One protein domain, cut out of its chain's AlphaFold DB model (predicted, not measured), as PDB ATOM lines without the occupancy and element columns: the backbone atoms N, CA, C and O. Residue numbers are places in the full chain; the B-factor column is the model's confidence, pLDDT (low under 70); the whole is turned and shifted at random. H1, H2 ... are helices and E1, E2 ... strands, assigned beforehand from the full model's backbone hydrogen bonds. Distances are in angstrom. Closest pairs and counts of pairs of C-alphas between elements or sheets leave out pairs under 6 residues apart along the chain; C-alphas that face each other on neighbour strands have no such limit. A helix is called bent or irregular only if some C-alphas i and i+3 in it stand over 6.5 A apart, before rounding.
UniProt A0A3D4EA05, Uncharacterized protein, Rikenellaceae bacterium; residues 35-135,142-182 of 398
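What this domain is: This is residues 35 to 135 and 142 to 182 of the 398 residues of an uncharacterized protein of Rikenellaceae bacterium (UniProt A0A3D4EA05). What shape do these coordinates make? One strongly twisted sheet of nine strands curls into a small, incomplete barrel: E2, E3 and E5 run side by side as one wall, and the bent strands E3 and E11 fold round until the edge strands E4 and E1 come near each other. The short helix H1 covers one end of E2 and E5, while E6 and E7 lie outside the sheet and pair with no named strand. What are its parts and size? The printed part has 142 residues, with 69 in named elements, under half, and its class is mostly strand: one named helix, H1, which comes between E2 and E3 along the chain, and eleven named strands, numbered as they follow along the chain; the branched sheet is mixed, with E1 and E11 parallel and its other neighbour pairs antiparallel. The whole is compact, with a radius of gyration of the C-alphas of 15.5 A and spans of 44 by 38 by 25 A.

Where its parts are: Where are the long strands? E3, residues 79 to 89, spans 26.6 A and bends by 57 degrees at residue 84; E2, residues 59 to 66, spans 23.5 A from C-alpha 59 at (35.560, -39.066, 41.376). E5, residues 110 to 117, and E11, residues 172 to 181, each span 23.3 A; E11 bends by 75 degrees at residue 175 and ends with C-alpha 181 at (35.571, -41.341, 54.714). Where are the others? E1 is residues 35 to 38, from C-alpha 35 at (28.308, -30.361, 43.101), E4 97 to 99, E6 131 to 134, E7 142 to 145, E8 155 to 157, E9 160 to 163 and E10 167 to 169. H1, residues 71 to 77, is irregular, with C-alphas 73 and 76 8.3 A apart.

How they stand to each other: What lies beside E5? Antiparallel E2 is on one side, with N 60 and O 116 at 2.8 A, and antiparallel E8 and E9 are on the other, with N 117 and O 155, and N 111 and O 163, each at 2.8 A. How does the sheet go on? E3 is antiparallel to E2, N 65 and O 79 at 2.8 A, and forms a hairpin with E4, N 88 and O 98 at 2.9 A. E11 is antiparallel to E8, N 180 and O 156 at 3.0 A, forms a hairpin with E10, N 174 and O 167 at 2.9 A, and is parallel to E1, N 35 and O 175 at 2.8 A. Where is H1? It is on the sheet at a height of 8.9 A, across the strands; 1 of 3 O i to N i+4 pairs and 1 of 4 O i to N i+3 pairs are within hydrogen-bond range.

The domain as a whole: How far does it reach? The two C-alphas farthest apart, those of Lys 107 and Asp 147, are 45.3 A apart. Where is it broken or uncertain? Residues 136 to 141 are not printed, with C-alphas 135 and 142 15.4 A apart; the links E1 to E2 and E5 to E6 are long. The model's pLDDT is under 70 at residues 36 to 56, 91 to 95 and 168 to 172.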
ATOM      1  N   ASN A  35      27.812 -31.217  42.047       75.88
ATOM      2  CA  ASN A  35      28.308 -30.361  43.101       75.88
ATOM      3  C   ASN A  35      29.012 -31.197  44.179       75.88
ATOM      4  O   ASN A  35      28.359 -31.725  45.077       75.88
ATOM      5  N   ALA A  36      30.331 -31.365  44.045       57.19
ATOM      6  CA  ALA A  36      31.134 -32.152  44.972       57.19
ATOM      7  C   ALA A  36      31.696 -31.293  46.109       57.19
ATOM      8  O   ALA A  36      32.515 -30.397  45.891       57.19
ATOM      9  N   VAL A  37      31.323 -31.637  47.339       58.28
ATOM     10  CA  VAL A  37      31.939 -31.119  48.561       58.28
ATOM     11  C   VAL A  37      32.605 -32.258  49.330       58.28
ATOM     12  O   VAL A  37      32.096 -33.379  49.393       58.28
ATOM     13  N   VAL A  38      33.762 -31.968  49.925       46.56
ATOM     14  CA  VAL A  38      34.361 -32.814  50.967       46.56
ATOM     15  C   VAL A  38      34.216 -32.065  52.281       46.56
ATOM     16  O   VAL A  38      34.343 -30.837  52.323       46.56
ATOM     17  N   GLY A  39      33.960 -32.795  53.366       43.16
ATOM     18  CA  GLY A  39      34.164 -32.258  54.707       43.16
ATOM     19  C   GLY A  39      35.583 -31.686  54.861       43.16
ATOM     20  O   GLY A  39      36.506 -32.080  54.156       43.16
ATOM     21  N   LYS A  40      35.769 -30.737  55.782       34.50
ATOM     22  CA  LYS A  40      36.958 -29.868  55.940       34.50
ATOM     23  C   LYS A  40      38.346 -30.529  56.153       34.50
ATOM     24  O   LYS A  40      39.245 -29.826  56.604       34.50
ATOM     25  N   ALA A  41      38.579 -31.821  55.914       38.38
ATOM     26  CA  ALA A  41      39.801 -32.470  56.414       38.38
ATOM     27  C   ALA A  41      40.343 -33.670  55.603       38.38
ATOM     28  O   ALA A  41      40.495 -34.761  56.157       38.38
ATOM     29  N   SER A  42      40.771 -33.464  54.351       37.44
ATOM     30  CA  SER A  42      41.780 -34.365  53.752       37.44
ATOM     31  C   SER A  42      43.176 -33.921  54.194       37.44
ATOM     32  O   SER A  42      43.535 -32.758  54.043       37.44
ATOM     33  N   THR A  43      43.960 -34.823  54.788       38.97
ATOM     34  CA  THR A  43      45.204 -34.489  55.512       38.97
ATOM     35  C   THR A  43      46.507 -34.732  54.747       38.97
ATOM     36  O   THR A  43      47.579 -34.741  55.354       38.97
ATOM     37  N   LYS A  44      46.490 -34.803  53.413       32.78
ATOM     38  CA  LYS A  44      47.632 -34.251  52.656       32.78
ATOM     39  C   LYS A  44      47.401 -32.753  52.487       32.78
ATOM     40  O   LYS A  44      46.339 -32.260  52.834       32.78
ATOM     41  N   ALA A  45      48.346 -32.002  51.945       33.28
ATOM     42  CA  ALA A  45      48.119 -30.616  51.524       33.28
ATOM     43  C   ALA A  45      47.083 -30.494  50.367       33.28
ATOM     44  O   ALA A  45      47.289 -29.715  49.446       33.28
ATOM     45  N   MET A  46      46.016 -31.305  50.381       37.19
ATOM     46  CA  MET A  46      45.034 -31.500  49.324       37.19
ATOM     47  C   MET A  46      43.624 -31.032  49.696       37.19
ATOM     48  O   MET A  46      42.822 -30.970  48.788       37.19
ATOM     49  N   ILE A  47      43.286 -30.693  50.953       37.75
ATOM     50  CA  ILE A  47      42.013 -30.010  51.277       37.75
ATOM     51  C   ILE A  47      42.193 -29.113  52.510       37.75
ATOM     52  O   ILE A  47      42.217 -29.594  53.641       37.75
ATOM     53  N   ASP A  48      42.268 -27.799  52.294       29.50
ATOM     54  CA  ASP A  48      41.972 -26.793  53.320       29.50
ATOM     55  C   ASP A  48      40.570 -26.225  53.026       29.50
ATOM     56  O   ASP A  48      40.380 -25.472  52.069       29.50
ATOM     57  N   GLY A  49      39.553 -26.640  53.792       42.62
ATOM     58  CA  GLY A  49      38.179 -26.120  53.678       42.62
ATOM     59  C   GLY A  49      37.104 -27.092  53.155       42.62
ATOM     60  O   GLY A  49      37.346 -28.262  52.905       42.62
ATOM     61  N   THR A  50      35.862 -26.604  53.043       47.94
ATOM     62  CA  THR A  50      34.622 -27.346  52.689       47.94
ATOM     63  C   THR A  50      34.494 -27.686  51.195       47.94
ATOM     64  O   THR A  50      33.381 -27.783  50.675       47.94
ATOM     65  N   LYS A  51      35.602 -27.736  50.451       54.69
ATOM     66  CA  LYS A  51      35.597 -27.804  48.984       54.69
ATOM     67  C   LYS A  51      36.410 -29.000  48.515       54.69
ATOM     68  O   LYS A  51      37.511 -29.230  48.999       54.69
ATOM     69  N   TYR A  52      35.842 -29.756  47.583       62.97
ATOM     70  CA  TYR A  52      36.524 -30.863  46.927       62.97
ATOM     71  C   TYR A  52      37.645 -30.317  46.024       62.97
ATOM     72  O   TYR A  52      37.424 -29.353  45.287       62.97
ATOM     73  N   GLU A  53      38.844 -30.900  46.104       63.88
ATOM     74  CA  GLU A  53      40.042 -30.408  45.410       63.88
ATOM     75  C   GLU A  53      39.835 -30.380  43.891       63.88
ATOM     76  O   GLU A  53      39.527 -31.387  43.259       63.88
ATOM     77  N   THR A  54      40.008 -29.206  43.285       61.50
ATOM     78  CA  THR A  54      39.692 -28.986  41.865       61.50
ATOM     79  C   THR A  54      40.819 -29.389  40.914       61.50
ATOM     80  O   THR A  54      40.601 -29.435  39.705       61.50
ATOM     81  N   SER A  55      42.025 -29.643  41.437       56.16
ATOM     82  CA  SER A  55      43.208 -29.982  40.634       56.16
ATOM     83  C   SER A  55      43.440 -31.496  40.497       56.16
ATOM     84  O   SER A  55      43.901 -31.941  39.447       56.16
ATOM     85  N   ALA A  56      43.084 -32.274  41.523       61.88
ATOM     86  CA  ALA A  56      42.998 -33.736  41.588       61.88
ATOM     87  C   ALA A  56      42.597 -34.114  43.028       61.88
ATOM     88  O   ALA A  56      43.045 -33.440  43.946       61.88
ATOM     89  N   PRO A  57      41.840 -35.193  43.279       70.88
ATOM     90  CA  PRO A  57      41.492 -36.278  42.357       70.88
ATOM     91  C   PRO A  57      40.123 -36.114  41.677       70.88
ATOM     92  O   PRO A  57      39.245 -35.452  42.198       70.88
ATOM     93  N   SER A  58      39.880 -36.786  40.553       88.88
ATOM     94  CA  SER A  58      38.523 -37.015  40.022       88.88
ATOM     95  C   SER A  58      37.739 -38.012  40.886       88.88
ATOM     96  O   SER A  58      38.324 -38.737  41.692       88.88
ATOM     97  N   PHE A  59      36.422 -38.095  40.693       92.62
ATOM     98  CA  PHE A  59      35.560 -39.066  41.376       92.62
ATOM     99  C   PHE A  59      34.733 -39.885  40.383       92.62
ATOM    100  O   PHE A  59      34.576 -39.505  39.225       92.62
ATOM    101  N   GLY A  60      34.236 -41.040  40.817       95.56
ATOM    102  CA  GLY A  60      33.411 -41.924  40.002       95.56
ATOM    103  C   GLY A  60      31.935 -41.825  40.352       95.56
ATOM    104  O   GLY A  60      31.572 -41.702  41.520       95.56
ATOM    105  N   THR A  61      31.073 -41.918  39.343       96.56
ATOM    106  CA  THR A  61      29.618 -41.921  39.520       96.56
ATOM    107  C   THR A  61      28.948 -42.932  38.599       96.56
ATOM    108  O   THR A  61      29.441 -43.222  37.511       96.56
ATOM    109  N   PHE A  62      27.789 -43.428  39.008       97.56
ATOM    110  CA  PHE A  62      26.822 -44.088  38.130       97.56
ATOM    111  C   PHE A  62      25.410 -43.692  38.562       97.56
ATOM    112  O   PHE A  62      25.216 -43.180  39.668       97.56
ATOM    113  N   ALA A  63      24.432 -43.881  37.679       97.25
ATOM    114  CA  ALA A  63      23.059 -43.484  37.956       97.25
ATOM    115  C   ALA A  63      22.035 -44.424  37.331       97.25
ATOM    116  O   ALA A  63      22.236 -44.942  36.229       97.25
ATOM    117  N   TYR A  64      20.911 -44.574  38.021       97.25
ATOM    118  CA  TYR A  64      19.741 -45.302  37.551       97.25
ATOM    119  C   TYR A  64      18.596 -44.349  37.237       97.25
ATOM    120  O   TYR A  64      18.368 -43.395  37.973       97.25
ATOM    121  N   PHE A  65      17.868 -44.639  36.164       97.00
ATOM    122  CA  PHE A  65      16.657 -43.949  35.749       97.00
ATOM    123  C   PHE A  65      15.408 -44.709  36.180       97.00
ATOM    124  O   PHE A  65      15.293 -45.910  35.932       97.00
ATOM    125  N   LEU A  66      14.459 -43.979  36.763       96.12
ATOM    126  CA  LEU A  66      13.094 -44.420  37.015       96.12
ATOM    127  C   LEU A  66      12.120 -43.526  36.258       96.12
ATOM    128  O   LEU A  66      12.135 -42.304  36.414       96.12
ATOM    129  N   GLN A  67      11.246 -44.135  35.460       94.56
ATOM    130  CA  GLN A  67      10.245 -43.392  34.698       94.56
ATOM    131  C   GLN A  67       9.155 -42.799  35.602       94.56
ATOM    132  O   GLN A  67       8.746 -41.659  35.397       94.56
ATOM    133  N   GLU A  68       8.703 -43.555  36.604       92.50
ATOM    134  CA  GLU A  68       7.662 -43.164  37.557       92.50
ATOM    135  C   GLU A  68       8.004 -43.675  38.965       92.50
ATOM    136  O   GLU A  68       8.798 -44.603  39.121       92.50
ATOM    137  N   GLY A  69       7.395 -43.068  39.990       92.50
ATOM    138  CA  GLY A  69       7.535 -43.504  41.382       92.50
ATOM    139  C   GLY A  69       8.709 -42.884  42.151       92.50
ATOM    140  O   GLY A  69       9.123 -41.744  41.889       92.50
ATOM    141  N   SER A  70       9.180 -43.611  43.164       92.25
ATOM    142  CA  SER A  70      10.295 -43.235  44.045       92.25
ATOM    143  C   SER A  70      11.380 -44.310  44.010       92.25
ATOM    144  O   SER A  70      11.084 -45.487  43.802       92.25
ATOM    145  N   TRP A  71      12.639 -43.946  44.250       91.88
ATOM    146  CA  TRP A  71      13.709 -44.943  44.347       91.88
ATOM    147  C   TRP A  71      13.450 -45.961  45.463       91.88
ATOM    148  O   TRP A  71      13.688 -47.154  45.277       91.88
ATOM    149  N   ALA A  72      12.918 -45.512  46.601       89.81
ATOM    150  CA  ALA A  72      12.636 -46.376  47.744       89.81
ATOM    151  C   ALA A  72      11.662 -47.515  47.390       89.81
ATOM    152  O   ALA A  72      11.919 -48.668  47.742       89.81
ATOM    153  N   ASP A  73      10.602 -47.200  46.643       90.94
ATOM    154  CA  ASP A  73       9.521 -48.140  46.334       90.94
ATOM    155  C   ASP A  73       9.726 -48.874  44.997       90.94
ATOM    156  O   ASP A  73       9.253 -49.998  44.830       90.94
ATOM    157  N   ASN A  74      10.432 -48.260  44.041       93.44
ATOM    158  CA  ASN A  74      10.467 -48.702  42.643       93.44
ATOM    159  C   ASN A  74      11.868 -49.025  42.103       93.44
ATOM    160  O   ASN A  74      11.999 -49.284  40.910       93.44
ATOM    161  N   LYS A  75      12.927 -49.062  42.930       90.62
ATOM    162  CA  LYS A  75      14.309 -49.342  42.468       90.62
ATOM    163  C   LYS A  75      14.454 -50.564  41.553       90.62
ATOM    164  O   LYS A  75      15.347 -50.577  40.716       90.62
ATOM    165  N   THR A  76      13.605 -51.588  41.684       92.25
ATOM    166  CA  THR A  76      13.643 -52.791  40.831       92.25
ATOM    167  C   THR A  76      13.373 -52.497  39.359       92.25
ATOM    168  O   THR A  76      13.901 -53.204  38.506       92.25
ATOM    169  N   ASP A  77      12.610 -51.441  39.073       94.00
ATOM    170  CA  ASP A  77      12.301 -50.974  37.718       94.00
ATOM    171  C   ASP A  77      13.388 -50.029  37.174       94.00
ATOM    172  O   ASP A  77      13.324 -49.582  36.027       94.00
ATOM    173  N   GLY A  78      14.397 -49.728  38.000       93.88
ATOM    174  CA  GLY A  78      15.517 -48.860  37.677       93.88
ATOM    175  C   GLY A  78      16.328 -49.392  36.501       93.88
ATOM    176  O   GLY A  78      16.755 -50.546  36.478       93.88
ATOM    177  N   GLN A  79      16.586 -48.522  35.528       96.25
ATOM    178  CA  GLN A  79      17.434 -48.824  34.376       96.25
ATOM    179  C   GLN A  79      18.747 -48.064  34.492       96.25
ATOM    180  O   GLN A  79      18.743 -46.867  34.770       96.25
ATOM    181  N   LEU A  80      19.881 -48.738  34.282       96.94
ATOM    182  CA  LEU A  80      21.183 -48.072  34.310       96.94
ATOM    183  C   LEU A  80      21.210 -46.973  33.236       96.94
ATOM    184  O   LEU A  80      21.098 -47.260  32.047       96.94
ATOM    185  N   TYR A  81      21.344 -45.724  33.676       96.62
ATOM    186  CA  TYR A  81      21.303 -44.536  32.826       96.62
ATOM    187  C   TYR A  81      22.705 -43.993  32.561       96.62
ATOM    188  O   TYR A  81      23.060 -43.688  31.425       96.62
ATOM    189  N   ILE A  82      23.521 -43.935  33.616       96.69
ATOM    190  CA  ILE A  82      24.935 -43.564  33.554       96.69
ATOM    191  C   ILE A  82      25.728 -44.775  34.058       96.69
ATOM    192  O   ILE A  82      25.611 -45.090  35.245       96.69
ATOM    193  N   PRO A  83      26.504 -45.481  33.210       96.88
ATOM    194  CA  PRO A  83      27.462 -46.479  33.687       96.88
ATOM    195  C   PRO A  83      28.557 -45.804  34.523       96.88
ATOM    196  O   PRO A  83      28.683 -44.580  34.483       96.88
ATOM    197  N   ILE A  84      29.379 -46.584  35.241       97.12
ATOM    198  CA  ILE A  84      30.528 -46.037  35.988       97.12
ATOM    199  C   ILE A  84      31.321 -45.098  35.075       97.12
ATOM    200  O   ILE A  84      31.863 -45.519  34.054       97.12
ATOM    201  N   SER A  85      31.336 -43.823  35.447       96.44
ATOM    202  CA  SER A  85      31.923 -42.735  34.675       96.44
ATOM    203  C   SER A  85      32.761 -41.858  35.596       96.44
ATOM    204  O   SER A  85      32.379 -41.591  36.737       96.44
ATOM    205  N   GLU A  86      33.900 -41.404  35.088       95.12
ATOM    206  CA  GLU A  86      34.774 -40.461  35.777       95.12
ATOM    207  C   GLU A  86      34.236 -39.033  35.632       95.12
ATOM    208  O   GLU A  86      33.927 -38.587  34.526       95.12
ATOM    209  N   VAL A  87      34.165 -38.307  36.744       91.25
ATOM    210  CA  VAL A  87      33.775 -36.900  36.801       91.25
ATOM    211  C   VAL A  87      35.007 -36.049  37.101       91.25
ATOM    212  O   VAL A  87      35.722 -36.282  38.079       91.25
ATOM    213  N   LYS A  88      35.252 -35.043  36.257       87.25
ATOM    214  CA  LYS A  88      36.370 -34.094  36.368       87.25
ATOM    215  C   LYS A  88      35.856 -32.665  36.415       87.25
ATOM    216  O   LYS A  88      34.839 -32.345  35.800       87.25
ATOM    217  N   ALA A  89      36.591 -31.799  37.104       80.44
ATOM    218  CA  ALA A  89      36.373 -30.365  37.028       80.44
ATOM    219  C   ALA A  89      36.785 -29.839  35.643       80.44
ATOM    220  O   ALA A  89      37.860 -30.160  35.131       80.44
ATOM    221  N   SER A  90      35.947 -29.000  35.039       72.69
ATOM    222  CA  SER A  90      36.291 -28.238  33.841       72.69
ATOM    223  C   SER A  90      37.319 -27.144  34.175       72.69
ATOM    224  O   SER A  90      37.101 -26.355  35.095       72.69
ATOM    225  N   GLY A  91      38.420 -27.069  33.420       62.34
ATOM    226  CA  GLY A  91      39.469 -26.052  33.595       62.34
ATOM    227  C   GLY A  91      39.026 -24.599  33.317       62.34
ATOM    228  O   GLY A  91      38.033 -24.366  32.637       62.34
ATOM    229  N   THR A  92      39.795 -23.645  33.877       45.50
ATOM    230  CA  THR A  92      39.655 -22.161  33.928       45.50
ATOM    231  C   THR A  92      38.316 -21.546  33.482       45.50
ATOM    232  O   THR A  92      38.113 -21.260  32.303       45.50
ATOM    233  N   GLY A  93      37.447 -21.241  34.458       57.38
ATOM    234  CA  GLY A  93      36.142 -20.587  34.290       57.38
ATOM    235  C   GLY A  93      35.215 -20.854  35.485       57.38
ATOM    236  O   GLY A  93      35.696 -21.070  36.597       57.38
ATOM    237  N   LYS A  94      33.888 -20.882  35.266       56.53
ATOM    238  CA  LYS A  94      32.935 -21.469  36.230       56.53
ATOM    239  C   LYS A  94      33.274 -22.960  36.344       56.53
ATOM    240  O   LYS A  94      33.163 -23.675  35.353       56.53
ATOM    241  N   LEU A  95      33.731 -23.404  37.515       65.69
ATOM    242  CA  LEU A  95      34.034 -24.812  37.779       65.69
ATOM    243  C   LEU A  95      32.752 -25.635  37.615       65.69
ATOM    244  O   LEU A  95      31.798 -25.452  38.367       65.69
ATOM    245  N   VAL A  96      32.728 -26.523  36.624       74.56
ATOM    246  CA  VAL A  96      31.664 -27.509  36.433       74.56
ATOM    247  C   VAL A  96      32.295 -28.887  36.532       74.56
ATOM    248  O   VAL A  96      33.229 -29.203  35.797       74.56
ATOM    249  N   TRP A  97      31.789 -29.715  37.438       83.62
ATOM    250  CA  TRP A  97      32.137 -31.129  37.481       83.62
ATOM    251  C   TRP A  97      31.253 -31.868  36.486       83.62
ATOM    252  O   TRP A  97      30.028 -31.796  36.586       83.62
ATOM    253  N   THR A  98      31.863 -32.533  35.509       87.38
ATOM    254  CA  THR A  98      31.151 -33.290  34.473       87.38
ATOM    255  C   THR A  98      31.951 -34.514  34.041       87.38
ATOM    256  O   THR A  98      33.160 -34.609  34.256       87.38
ATOM    257  N   THR A  99      31.261 -35.460  33.420       90.62
ATOM    258  CA  THR A  99      31.848 -36.593  32.708       90.62
ATOM    259  C   THR A  99      32.362 -36.172  31.327       90.62
ATOM    260  O   THR A  99      31.892 -35.179  30.765       90.62
ATOM    261  N   GLU A 100      33.307 -36.936  30.766       88.62
ATOM    262  CA  GLU A 100      33.795 -36.739  29.388       88.62
ATOM    263  C   GLU A 100      32.671 -36.943  28.362       88.62
ATOM    264  O   GLU A 100      32.441 -36.092  27.505       88.62
ATOM    265  N   THR A 101      31.920 -38.042  28.494       89.88
ATOM    266  CA  THR A 101      30.660 -38.241  27.769       89.88
ATOM    267  C   THR A 101      29.564 -37.444  28.470       89.88
ATOM    268  O   THR A 101      29.244 -37.781  29.611       89.88
ATOM    269  N   PRO A 102      28.959 -36.419  27.845       89.12
ATOM    270  CA  PRO A 102      27.916 -35.633  28.489       89.12
ATOM    271  C   PRO A 102      26.617 -36.438  28.611       89.12
ATOM    272  O   PRO A 102      26.147 -37.032  27.638       89.12
ATOM    273  N   TYR A 103      26.011 -36.400  29.797       92.50
ATOM    274  CA  TYR A 103      24.669 -36.925  30.055       92.50
ATOM    275  C   TYR A 103      23.701 -35.774  30.310       92.50
ATOM    276  O   TYR A 103      24.099 -34.709  30.781       92.50
ATOM    277  N   TYR A 104      22.426 -35.982  29.999       93.25
ATOM    278  CA  TYR A 104      21.397 -34.949  30.075       93.25
ATOM    279  C   TYR A 104      20.240 -35.421  30.944       93.25
ATOM    280  O   TYR A 104      19.950 -36.613  30.993       93.25
ATOM    281  N   TRP A 105      19.565 -34.497  31.620       93.81
ATOM    282  CA  TRP A 105      18.388 -34.840  32.410       93.81
ATOM    283  C   TRP A 105      17.288 -35.431  31.513       93.81
ATOM    284  O   TRP A 105      17.009 -34.887  30.438       93.81
ATOM    285  N   PRO A 106      16.642 -36.542  31.905       92.19
ATOM    286  CA  PRO A 106      15.516 -37.065  31.150       92.19
ATOM    287  C   PRO A 106      14.354 -36.061  31.193       92.19
ATOM    288  O   PRO A 106      14.156 -35.352  32.175       92.19
ATOM    289  N   LYS A 107      13.550 -36.008  30.124       88.12
ATOM    290  CA  LYS A 107      12.395 -35.089  30.048       88.12
ATOM    291  C   LYS A 107      11.319 -35.373  31.101       88.12
ATOM    292  O   LYS A 107      10.536 -34.489  31.429       88.12
ATOM    293  N   ALA A 108      11.242 -36.618  31.552       89.81
ATOM    294  CA  ALA A 108      10.326 -37.105  32.571       89.81
ATOM    295  C   ALA A 108      11.007 -38.242  33.339       89.81
ATOM    296  O   ALA A 108      11.912 -38.879  32.802       89.81
ATOM    297  N   GLY A 109      10.542 -38.505  34.558       93.81
ATOM    298  CA  GLY A 109      11.155 -39.462  35.475       93.81
ATOM    299  C   GLY A 109      12.247 -38.837  36.341       93.81
ATOM    300  O   GLY A 109      12.354 -37.614  36.448       93.81
ATOM    301  N   LYS A 110      13.020 -39.692  37.010       95.69
ATOM    302  CA  LYS A 110      14.006 -39.314  38.027       95.69
ATOM    303  C   LYS A 110      15.275 -40.149  37.902       95.69
ATOM    304  O   LYS A 110      15.242 -41.269  37.393       95.69
ATOM    305  N   LEU A 111      16.382 -39.604  38.392       96.81
ATOM    306  CA  LEU A 111      17.679 -40.257  38.477       96.81
ATOM    307  C   LEU A 111      18.109 -40.427  39.937       96.81
ATOM    308  O   LEU A 111      17.997 -39.495  40.731       96.81
ATOM    309  N   THR A 112      18.665 -41.590  40.259       96.00
ATOM    310  CA  THR A 112      19.357 -41.841  41.530       96.00
ATOM    311  C   THR A 112      20.837 -42.057  41.266       96.00
ATOM    312  O   THR A 112      21.196 -42.935  40.479       96.00
ATOM    313  N   PHE A 113      21.686 -41.273  41.930       95.81
ATOM    314  CA  PHE A 113      23.136 -41.287  41.744       95.81
ATOM    315  C   PHE A 113      23.848 -41.956  42.912       95.81
ATOM    316  O   PHE A 113      23.515 -41.730  44.074       95.81
ATOM    317  N   PHE A 114      24.887 -42.714  42.582       96.06
ATOM    318  CA  PHE A 114      25.837 -43.292  43.523       96.06
ATOM    319  C   PHE A 114      27.232 -42.807  43.154       96.06
ATOM    320  O   PHE A 114      27.623 -42.871  41.982       96.06
ATOM    321  N   THR A 115      27.979 -42.323  44.142       94.81
ATOM    322  CA  THR A 115      29.236 -41.617  43.890       94.81
ATOM    323  C   THR A 115      30.309 -42.033  44.890       94.81
ATOM    324  O   THR A 115      30.059 -42.123  46.091       94.81
ATOM    325  N   TYR A 116      31.517 -42.282  44.388       94.94
ATOM    326  CA  TYR A 116      32.690 -42.654  45.173       94.94
ATOM    327  C   TYR A 116      33.896 -41.814  44.763       94.94
ATOM    328  O   TYR A 116      33.977 -41.345  43.631       94.94
ATOM    329  N   SER A 117      34.839 -41.639  45.677       92.81
ATOM    330  CA  SER A 117      36.058 -40.881  45.453       92.81
ATOM    331  C   SER A 117      37.261 -41.603  46.063       92.81
ATOM    332  O   SER A 117      37.135 -42.192  47.135       92.81
ATOM    333  N   PRO A 118      38.442 -41.504  45.441       93.19
ATOM    334  CA  PRO A 118      38.668 -40.988  44.086       93.19
ATOM    335  C   PRO A 118      38.243 -41.998  43.001       93.19
ATOM    336  O   PRO A 118      37.902 -43.137  43.302       93.19
ATOM    337  N   TYR A 119      38.258 -41.599  41.725       93.94
ATOM    338  CA  TYR A 119      38.024 -42.530  40.608       93.94
ATOM    339  C   TYR A 119      39.190 -43.516  40.430       93.94
ATOM    340  O   TYR A 119      38.983 -44.726  40.288       93.94
ATOM    341  N   ASN A 120      40.414 -42.984  40.480       93.44
ATOM    342  CA  ASN A 120      41.665 -43.735  40.441       93.44
ATOM    343  C   ASN A 120      42.360 -43.665  41.795       93.44
ATOM    344  O   ASN A 120      42.294 -42.647  42.483       93.44
ATOM    345  N   TYR A 121      43.087 -44.723  42.120       93.19
ATOM    346  CA  TYR A 121      44.096 -44.716  43.168       93.19
ATOM    347  C   TYR A 121      45.060 -43.526  42.999       93.19
ATOM    348  O   TYR A 121      45.451 -43.194  41.880       93.19
ATOM    349  N   GLN A 122      45.419 -42.865  44.103       90.44
ATOM    350  CA  GLN A 122      46.233 -41.641  44.103       90.44
ATOM    351  C   GLN A 122      47.740 -41.898  44.062       90.44
ATOM    352  O   GLN A 122      48.524 -40.956  43.931       90.44
ATOM    353  N   GLU A 123      48.167 -43.150  44.185       89.06
ATOM    354  CA  GLU A 123      49.574 -43.502  44.046       89.06
ATOM    355  C   GLU A 123      50.067 -43.190  42.617       89.06
ATOM    356  O   GLU A 123      49.307 -43.243  41.652       89.06
ATOM    357  N   THR A 124      51.364 -42.918  42.443       84.75
ATOM    358  CA  THR A 124      51.963 -42.500  41.154       84.75
ATOM    359  C   THR A 124      51.675 -43.445  39.973       84.75
ATOM    360  O   THR A 124      51.705 -43.022  38.822       84.75
ATOM    361  N   ALA A 125      51.399 -44.723  40.243       83.75
ATOM    362  CA  ALA A 125      51.018 -45.732  39.250       83.75
ATOM    363  C   ALA A 125      49.613 -46.318  39.509       83.75
ATOM    364  O   ALA A 125      49.324 -47.450  39.117       83.75
ATOM    365  N   GLY A 126      48.761 -45.573  40.214       85.12
ATOM    366  CA  GLY A 126      47.419 -45.976  40.603       85.12
ATOM    367  C   GLY A 126      46.483 -46.120  39.404       85.12
ATOM    368  O   GLY A 126      46.296 -45.191  38.621       85.12
ATOM    369  N   GLY A 127      45.893 -47.305  39.255       92.38
ATOM    370  CA  GLY A 127      44.813 -47.544  38.298       92.38
ATOM    371  C   GLY A 127      43.446 -47.114  38.835       92.38
ATOM    372  O   GLY A 127      43.324 -46.588  39.941       92.38
ATOM    373  N   GLN A 128      42.399 -47.395  38.063       95.06
ATOM    374  CA  GLN A 128      41.017 -47.219  38.508       95.06
ATOM    375  C   GLN A 128      40.721 -48.075  39.745       95.06
ATOM    376  O   GLN A 128      41.100 -49.250  39.799       95.06
ATOM    377  N   ILE A 129      40.008 -47.506  40.721       96.06
ATOM    378  CA  ILE A 129      39.484 -48.287  41.847       96.06
ATOM    379  C   ILE A 129      38.453 -49.287  41.291       96.06
ATOM    380  O   ILE A 129      37.535 -48.864  40.582       96.06
ATOM    381  N   PRO A 130      38.564 -50.598  41.586       95.50
ATOM    382  CA  PRO A 130      37.747 -51.643  40.964       95.50
ATOM    383  C   PRO A 130      36.329 -51.703  41.561       95.50
ATOM    384  O   PRO A 130      35.925 -52.691  42.178       95.50
ATOM    385  N   VAL A 131      35.565 -50.627  41.388       97.25
ATOM    386  CA  VAL A 131      34.170 -50.528  41.816       97.25
ATOM    387  C   VAL A 131      33.288 -51.403  40.932       97.25
ATOM    388  O   VAL A 131      33.362 -51.358  39.707       97.25
ATOM    389  N   SER A 132      32.415 -52.180  41.566       96.81
ATOM    390  CA  SER A 132      31.364 -52.957  40.910       96.81
ATOM    391  C   SER A 132      29.992 -52.427  41.310       96.81
ATOM    392  O   SER A 132      29.744 -52.184  42.491       96.81
ATOM    393  N   ILE A 133      29.094 -52.279  40.333       95.44
ATOM    394  CA  ILE A 133      27.697 -51.906  40.584       95.44
ATOM    395  C   ILE A 133      26.963 -53.108  41.186       95.44
ATOM    396  O   ILE A 133      26.963 -54.195  40.606       95.44
ATOM    397  N   VAL A 134      26.293 -52.897  42.316       91.44
ATOM    398  CA  VAL A 134      25.262 -53.805  42.824       91.44
ATOM    399  C   VAL A 134      23.932 -53.336  42.252       91.44
ATOM    400  O   VAL A 134      23.486 -52.214  42.511       91.44
ATOM    401  N   ALA A 135      23.333 -54.172  41.401       87.19
ATOM    402  CA  ALA A 135      22.179 -53.784  40.603       87.19
ATOM    403  C   ALA A 135      21.062 -53.199  41.481       87.19
ATOM    404  O   ALA A 135      20.630 -53.831  42.448       87.19
ATOM    405  N   ALA A 142      35.670 -55.050  45.928       96.06
ATOM    406  CA  ALA A 142      36.237 -56.310  46.381       96.06
ATOM    407  C   ALA A 142      37.751 -56.166  46.573       96.06
ATOM    408  O   ALA A 142      38.426 -55.573  45.735       96.06
ATOM    409  N   ASN A 143      38.285 -56.777  47.632       95.00
ATOM    410  CA  ASN A 143      39.727 -56.879  47.871       95.00
ATOM    411  C   ASN A 143      40.468 -55.526  47.885       95.00
ATOM    412  O   ASN A 143      41.616 -55.457  47.449       95.00
ATOM    413  N   TYR A 144      39.840 -54.456  48.384       97.44
ATOM    414  CA  TYR A 144      40.534 -53.181  48.573       97.44
ATOM    415  C   TYR A 144      41.670 -53.380  49.574       97.44
ATOM    416  O   TYR A 144      41.427 -53.893  50.666       97.44
ATOM    417  N   ASN A 145      42.887 -52.977  49.212       97.06
ATOM    418  CA  ASN A 145      44.068 -53.115  50.055       97.06
ATOM    419  C   ASN A 145      44.566 -51.734  50.495       97.06
ATOM    420  O   ASN A 145      45.254 -51.049  49.743       97.06
ATOM    421  N   VAL A 146      44.252 -51.340  51.730       96.69
ATOM    422  CA  VAL A 146      44.644 -50.026  52.265       96.69
ATOM    423  C   VAL A 146      46.160 -49.876  52.377       96.69
ATOM    424  O   VAL A 146      46.680 -48.770  52.295       96.69
ATOM    425  N   ASP A 147      46.901 -50.974  52.531       95.75
ATOM    426  CA  ASP A 147      48.357 -50.926  52.630       95.75
ATOM    427  C   ASP A 147      49.032 -50.579  51.303       95.75
ATOM    428  O   ASP A 147      49.978 -49.794  51.266       95.75
ATOM    429  N   ALA A 148      48.529 -51.159  50.213       95.25
ATOM    430  CA  ALA A 148      49.002 -50.849  48.870       95.25
ATOM    431  C   ALA A 148      48.607 -49.428  48.438       95.25
ATOM    432  O   ALA A 148      49.234 -48.877  47.535       95.25
ATOM    433  N   HIS A 149      47.598 -48.851  49.100       94.56
ATOM    434  CA  HIS A 149      46.965 -47.596  48.721       94.56
ATOM    435  C   HIS A 149      46.955 -46.554  49.853       94.56
ATOM    436  O   HIS A 149      45.930 -45.944  50.152       94.56
ATOM    437  N   GLN A 150      48.104 -46.362  50.516       93.44
ATOM    438  CA  GLN A 150      48.254 -45.419  51.636       93.44
ATOM    439  C   GLN A 150      48.117 -43.943  51.247       93.44
ATOM    440  O   GLN A 150      47.947 -43.103  52.136       93.44
ATOM    441  N   ASP A 151      48.194 -43.614  49.957       90.69
ATOM    442  CA  ASP A 151      47.950 -42.258  49.471       90.69
ATOM    443  C   ASP A 151      46.474 -42.039  49.137       90.69
ATOM    444  O   ASP A 151      46.049 -40.894  49.035       90.69
ATOM    445  N   THR A 152      45.683 -43.111  49.037       91.62
ATOM    446  CA  THR A 152      44.281 -43.073  48.625       91.62
ATOM    447  C   THR A 152      43.325 -43.121  49.814       91.62
ATOM    448  O   THR A 152      43.082 -44.167  50.418       91.62
ATOM    449  N   ASP A 153      42.695 -41.984  50.097       91.00
ATOM    450  CA  ASP A 153      41.575 -41.887  51.030       91.00
ATOM    451  C   ASP A 153      40.254 -42.231  50.325       91.00
ATOM    452  O   ASP A 153      39.678 -41.412  49.606       91.00
ATOM    453  N   PHE A 154      39.809 -43.480  50.479       94.00
ATOM    454  CA  PHE A 154      38.582 -43.961  49.854       94.00
ATOM    455  C   PHE A 154      37.339 -43.428  50.577       94.00
ATOM    456  O   PHE A 154      37.135 -43.645  51.777       94.00
ATOM    457  N   MET A 155      36.480 -42.763  49.811       92.44
ATOM    458  CA  MET A 155      35.268 -42.109  50.278       92.44
ATOM    459  C   MET A 155      34.070 -42.487  49.410       92.44
ATOM    460  O   MET A 155      34.189 -42.693  48.202       92.44
ATOM    461  N   VAL A 156      32.884 -42.510  50.008       92.12
ATOM    462  CA  VAL A 156      31.615 -42.724  49.296       92.12
ATOM    463  C   VAL A 156      30.593 -41.732  49.829       92.12
ATOM    464  O   VAL A 156      30.576 -41.443  51.027       92.12
ATOM    465  N   ALA A 157      29.800 -41.163  48.925       88.81
ATOM    466  CA  ALA A 157      28.722 -40.247  49.267       88.81
ATOM    467  C   ALA A 157      27.409 -41.006  49.469       88.81
ATOM    468  O   ALA A 157      27.194 -42.060  48.865       88.81
ATOM    469  N   ASP A 158      26.515 -40.438  50.279       87.62
ATOM    470  CA  ASP A 158      25.136 -40.918  50.338       87.62
ATOM    471  C   ASP A 158      24.489 -40.793  48.948       87.62
ATOM    472  O   ASP A 158      24.753 -39.841  48.207       87.62
ATOM    473  N   ALA A 159      23.651 -41.762  48.578       91.12
ATOM    474  CA  ALA A 159      22.993 -41.762  47.281       91.12
ATOM    475  C   ALA A 159      22.119 -40.508  47.111       91.12
ATOM    476  O   ALA A 159      21.219 -40.239  47.911       91.12
ATOM    477  N   ALA A 160      22.339 -39.760  46.028       91.00
ATOM    478  CA  ALA A 160      21.472 -38.647  45.662       91.00
ATOM    479  C   ALA A 160      20.248 -39.213  44.934       91.00
ATOM    480  O   ALA A 160      20.266 -39.420  43.720       91.00
ATOM    481  N   VAL A 161      19.209 -39.522  45.707       92.38
ATOM    482  CA  VAL A 161      17.993 -40.188  45.227       92.38
ATOM    483  C   VAL A 161      17.025 -39.226  44.542       92.38
ATOM    484  O   VAL A 161      16.931 -38.054  44.913       92.38
ATOM    485  N   ASP A 162      16.265 -39.751  43.578       93.75
ATOM    486  CA  ASP A 162      15.058 -39.121  43.028       93.75
ATOM    487  C   ASP A 162      15.248 -37.709  42.429       93.75
ATOM    488  O   ASP A 162      14.339 -36.875  42.450       93.75
ATOM    489  N   LYS A 163      16.418 -37.442  41.843       93.50
ATOM    490  CA  LYS A 163      16.775 -36.151  41.242       93.50
ATOM    491  C   LYS A 163      16.187 -35.990  39.841       93.50
ATOM    492  O   LYS A 163      16.112 -36.949  39.078       93.50
ATOM    493  N   ASN A 164      15.802 -34.775  39.466       91.44
ATOM    494  CA  ASN A 164      15.252 -34.467  38.137       91.44
ATOM    495  C   ASN A 164      15.869 -33.219  37.480       91.44
ATOM    496  O   ASN A 164      15.568 -32.922  36.325       91.44
ATOM    497  N   ASN A 165      16.738 -32.507  38.194       88.00
ATOM    498  CA  ASN A 165      17.464 -31.339  37.724       88.00
ATOM    499  C   ASN A 165      18.756 -31.139  38.535       88.00
ATOM    500  O   ASN A 165      18.980 -31.777  39.566       88.00
ATOM    501  N   ASN A 166      19.610 -30.234  38.053       84.62
ATOM    502  CA  ASN A 166      20.725 -29.721  38.841       84.62
ATOM    503  C   ASN A 166      20.172 -28.832  39.965       84.62
ATOM    504  O   ASN A 166      19.289 -28.009  39.717       84.62
ATOM    505  N   GLU A 167      20.720 -28.959  41.171       81.38
ATOM    506  CA  GLU A 167      20.353 -28.131  42.321       81.38
ATOM    507  C   GLU A 167      21.382 -27.011  42.504       81.38
ATOM    508  O   GLU A 167      22.587 -27.239  42.374       81.38
ATOM    509  N   SER A 168      20.919 -25.796  42.800       69.56
ATOM    510  CA  SER A 168      21.794 -24.653  43.074       69.56
ATOM    511  C   SER A 168      22.337 -24.715  44.499       69.56
ATOM    512  O   SER A 168      21.579 -24.588  45.458       69.56
ATOM    513  N   ILE A 169      23.656 -24.842  44.649       57.41
ATOM    514  CA  ILE A 169      24.343 -24.748  45.945       57.41
ATOM    515  C   ILE A 169      25.479 -23.733  45.808       57.41
ATOM    516  O   ILE A 169      26.413 -23.969  45.048       57.41
ATOM    517  N   THR A 170      25.349 -22.618  46.542       52.59
ATOM    518  CA  THR A 170      26.249 -21.451  46.735       52.59
ATOM    519  C   THR A 170      27.106 -20.982  45.548       52.59
ATOM    520  O   THR A 170      26.981 -19.831  45.144       52.59
ATOM    521  N   ASP A 171      27.958 -21.841  44.992       54.41
ATOM    522  CA  ASP A 171      28.955 -21.519  43.971       54.41
ATOM    523  C   ASP A 171      28.681 -22.195  42.596       54.41
ATOM    524  O   ASP A 171      29.227 -21.748  41.584       54.41
ATOM    525  N   TYR A 172      27.882 -23.277  42.521       66.88
ATOM    526  CA  TYR A 172      27.612 -24.036  41.281       66.88
ATOM    527  C   TYR A 172      26.353 -24.923  41.360       66.88
ATOM    528  O   TYR A 172      25.967 -25.403  42.425       66.88
ATOM    529  N   ASP A 173      25.731 -25.162  40.201       74.38
ATOM    530  CA  ASP A 173      24.551 -26.021  40.059       74.38
ATOM    531  C   ASP A 173      24.977 -27.461  39.737       74.38
ATOM    532  O   ASP A 173      25.823 -27.676  38.860       74.38
ATOM    533  N   GLY A 174      24.387 -28.455  40.396       84.06
ATOM    534  CA  GLY A 174      24.638 -29.863  40.087       84.06
ATOM    535  C   GLY A 174      23.946 -30.835  41.034       84.06
ATOM    536  O   GLY A 174      23.226 -30.436  41.943       84.06
ATOM    537  N   VAL A 175      24.173 -32.129  40.819       87.19
ATOM    538  CA  VAL A 175      23.788 -33.185  41.762       87.19
ATOM    539  C   VAL A 175      24.583 -32.997  43.061       87.19
ATOM    540  O   VAL A 175      25.815 -32.958  42.985       87.19
ATOM    541  N   PRO A 176      23.936 -32.892  44.234       82.06
ATOM    542  CA  PRO A 176      24.648 -32.747  45.499       82.06
ATOM    543  C   PRO A 176      25.422 -34.027  45.825       82.06
ATOM    544  O   PRO A 176      24.844 -35.112  45.876       82.06
ATOM    545  N   VAL A 177      26.728 -33.897  46.064       80.50
ATOM    546  CA  VAL A 177      27.607 -35.003  46.455       80.50
ATOM    547  C   VAL A 177      28.398 -34.593  47.686       80.50
ATOM    548  O   VAL A 177      29.202 -33.662  47.633       80.50
ATOM    549  N   ALA A 178      28.200 -35.323  48.779       80.12
ATOM    550  CA  ALA A 178      28.924 -35.112  50.020       80.12
ATOM    551  C   ALA A 178      29.641 -36.399  50.441       80.12
ATOM    552  O   ALA A 178      29.018 -37.377  50.853       80.12
ATOM    553  N   PHE A 179      30.962 -36.412  50.276       82.88
ATOM    554  CA  PHE A 179      31.777 -37.600  50.510       82.88
ATOM    555  C   PHE A 179      32.026 -37.860  51.997       82.88
ATOM    556  O   PHE A 179      32.337 -36.939  52.754       82.88
ATOM    557  N   LYS A 180      31.959 -39.139  52.388       84.81
ATOM    558  CA  LYS A 180      32.297 -39.623  53.732       84.81
ATOM    559  C   LYS A 180      33.477 -40.585  53.668       84.81
ATOM    560  O   LYS A 180      33.483 -41.489  52.829       84.81
ATOM    561  N   HIS A 181      34.434 -40.430  54.582       88.31
ATOM    562  CA  HIS A 181      35.571 -41.341  54.714       88.31
ATOM    563  C   HIS A 181      35.094 -42.747  55.045       88.31
ATOM    564  O   HIS A 181      34.362 -42.960  56.014       88.31
ATOM    565  N   LYS A 182      35.528 -43.719  54.245       93.06
ATOM    566  CA  LYS A 182      35.260 -45.135  54.507       93.06
ATOM    567  C   LYS A 182      36.447 -45.816  55.174       93.06
ATOM    568  O   LYS A 182      36.319 -46.951  55.597       93.06
TER     569      LYS A 182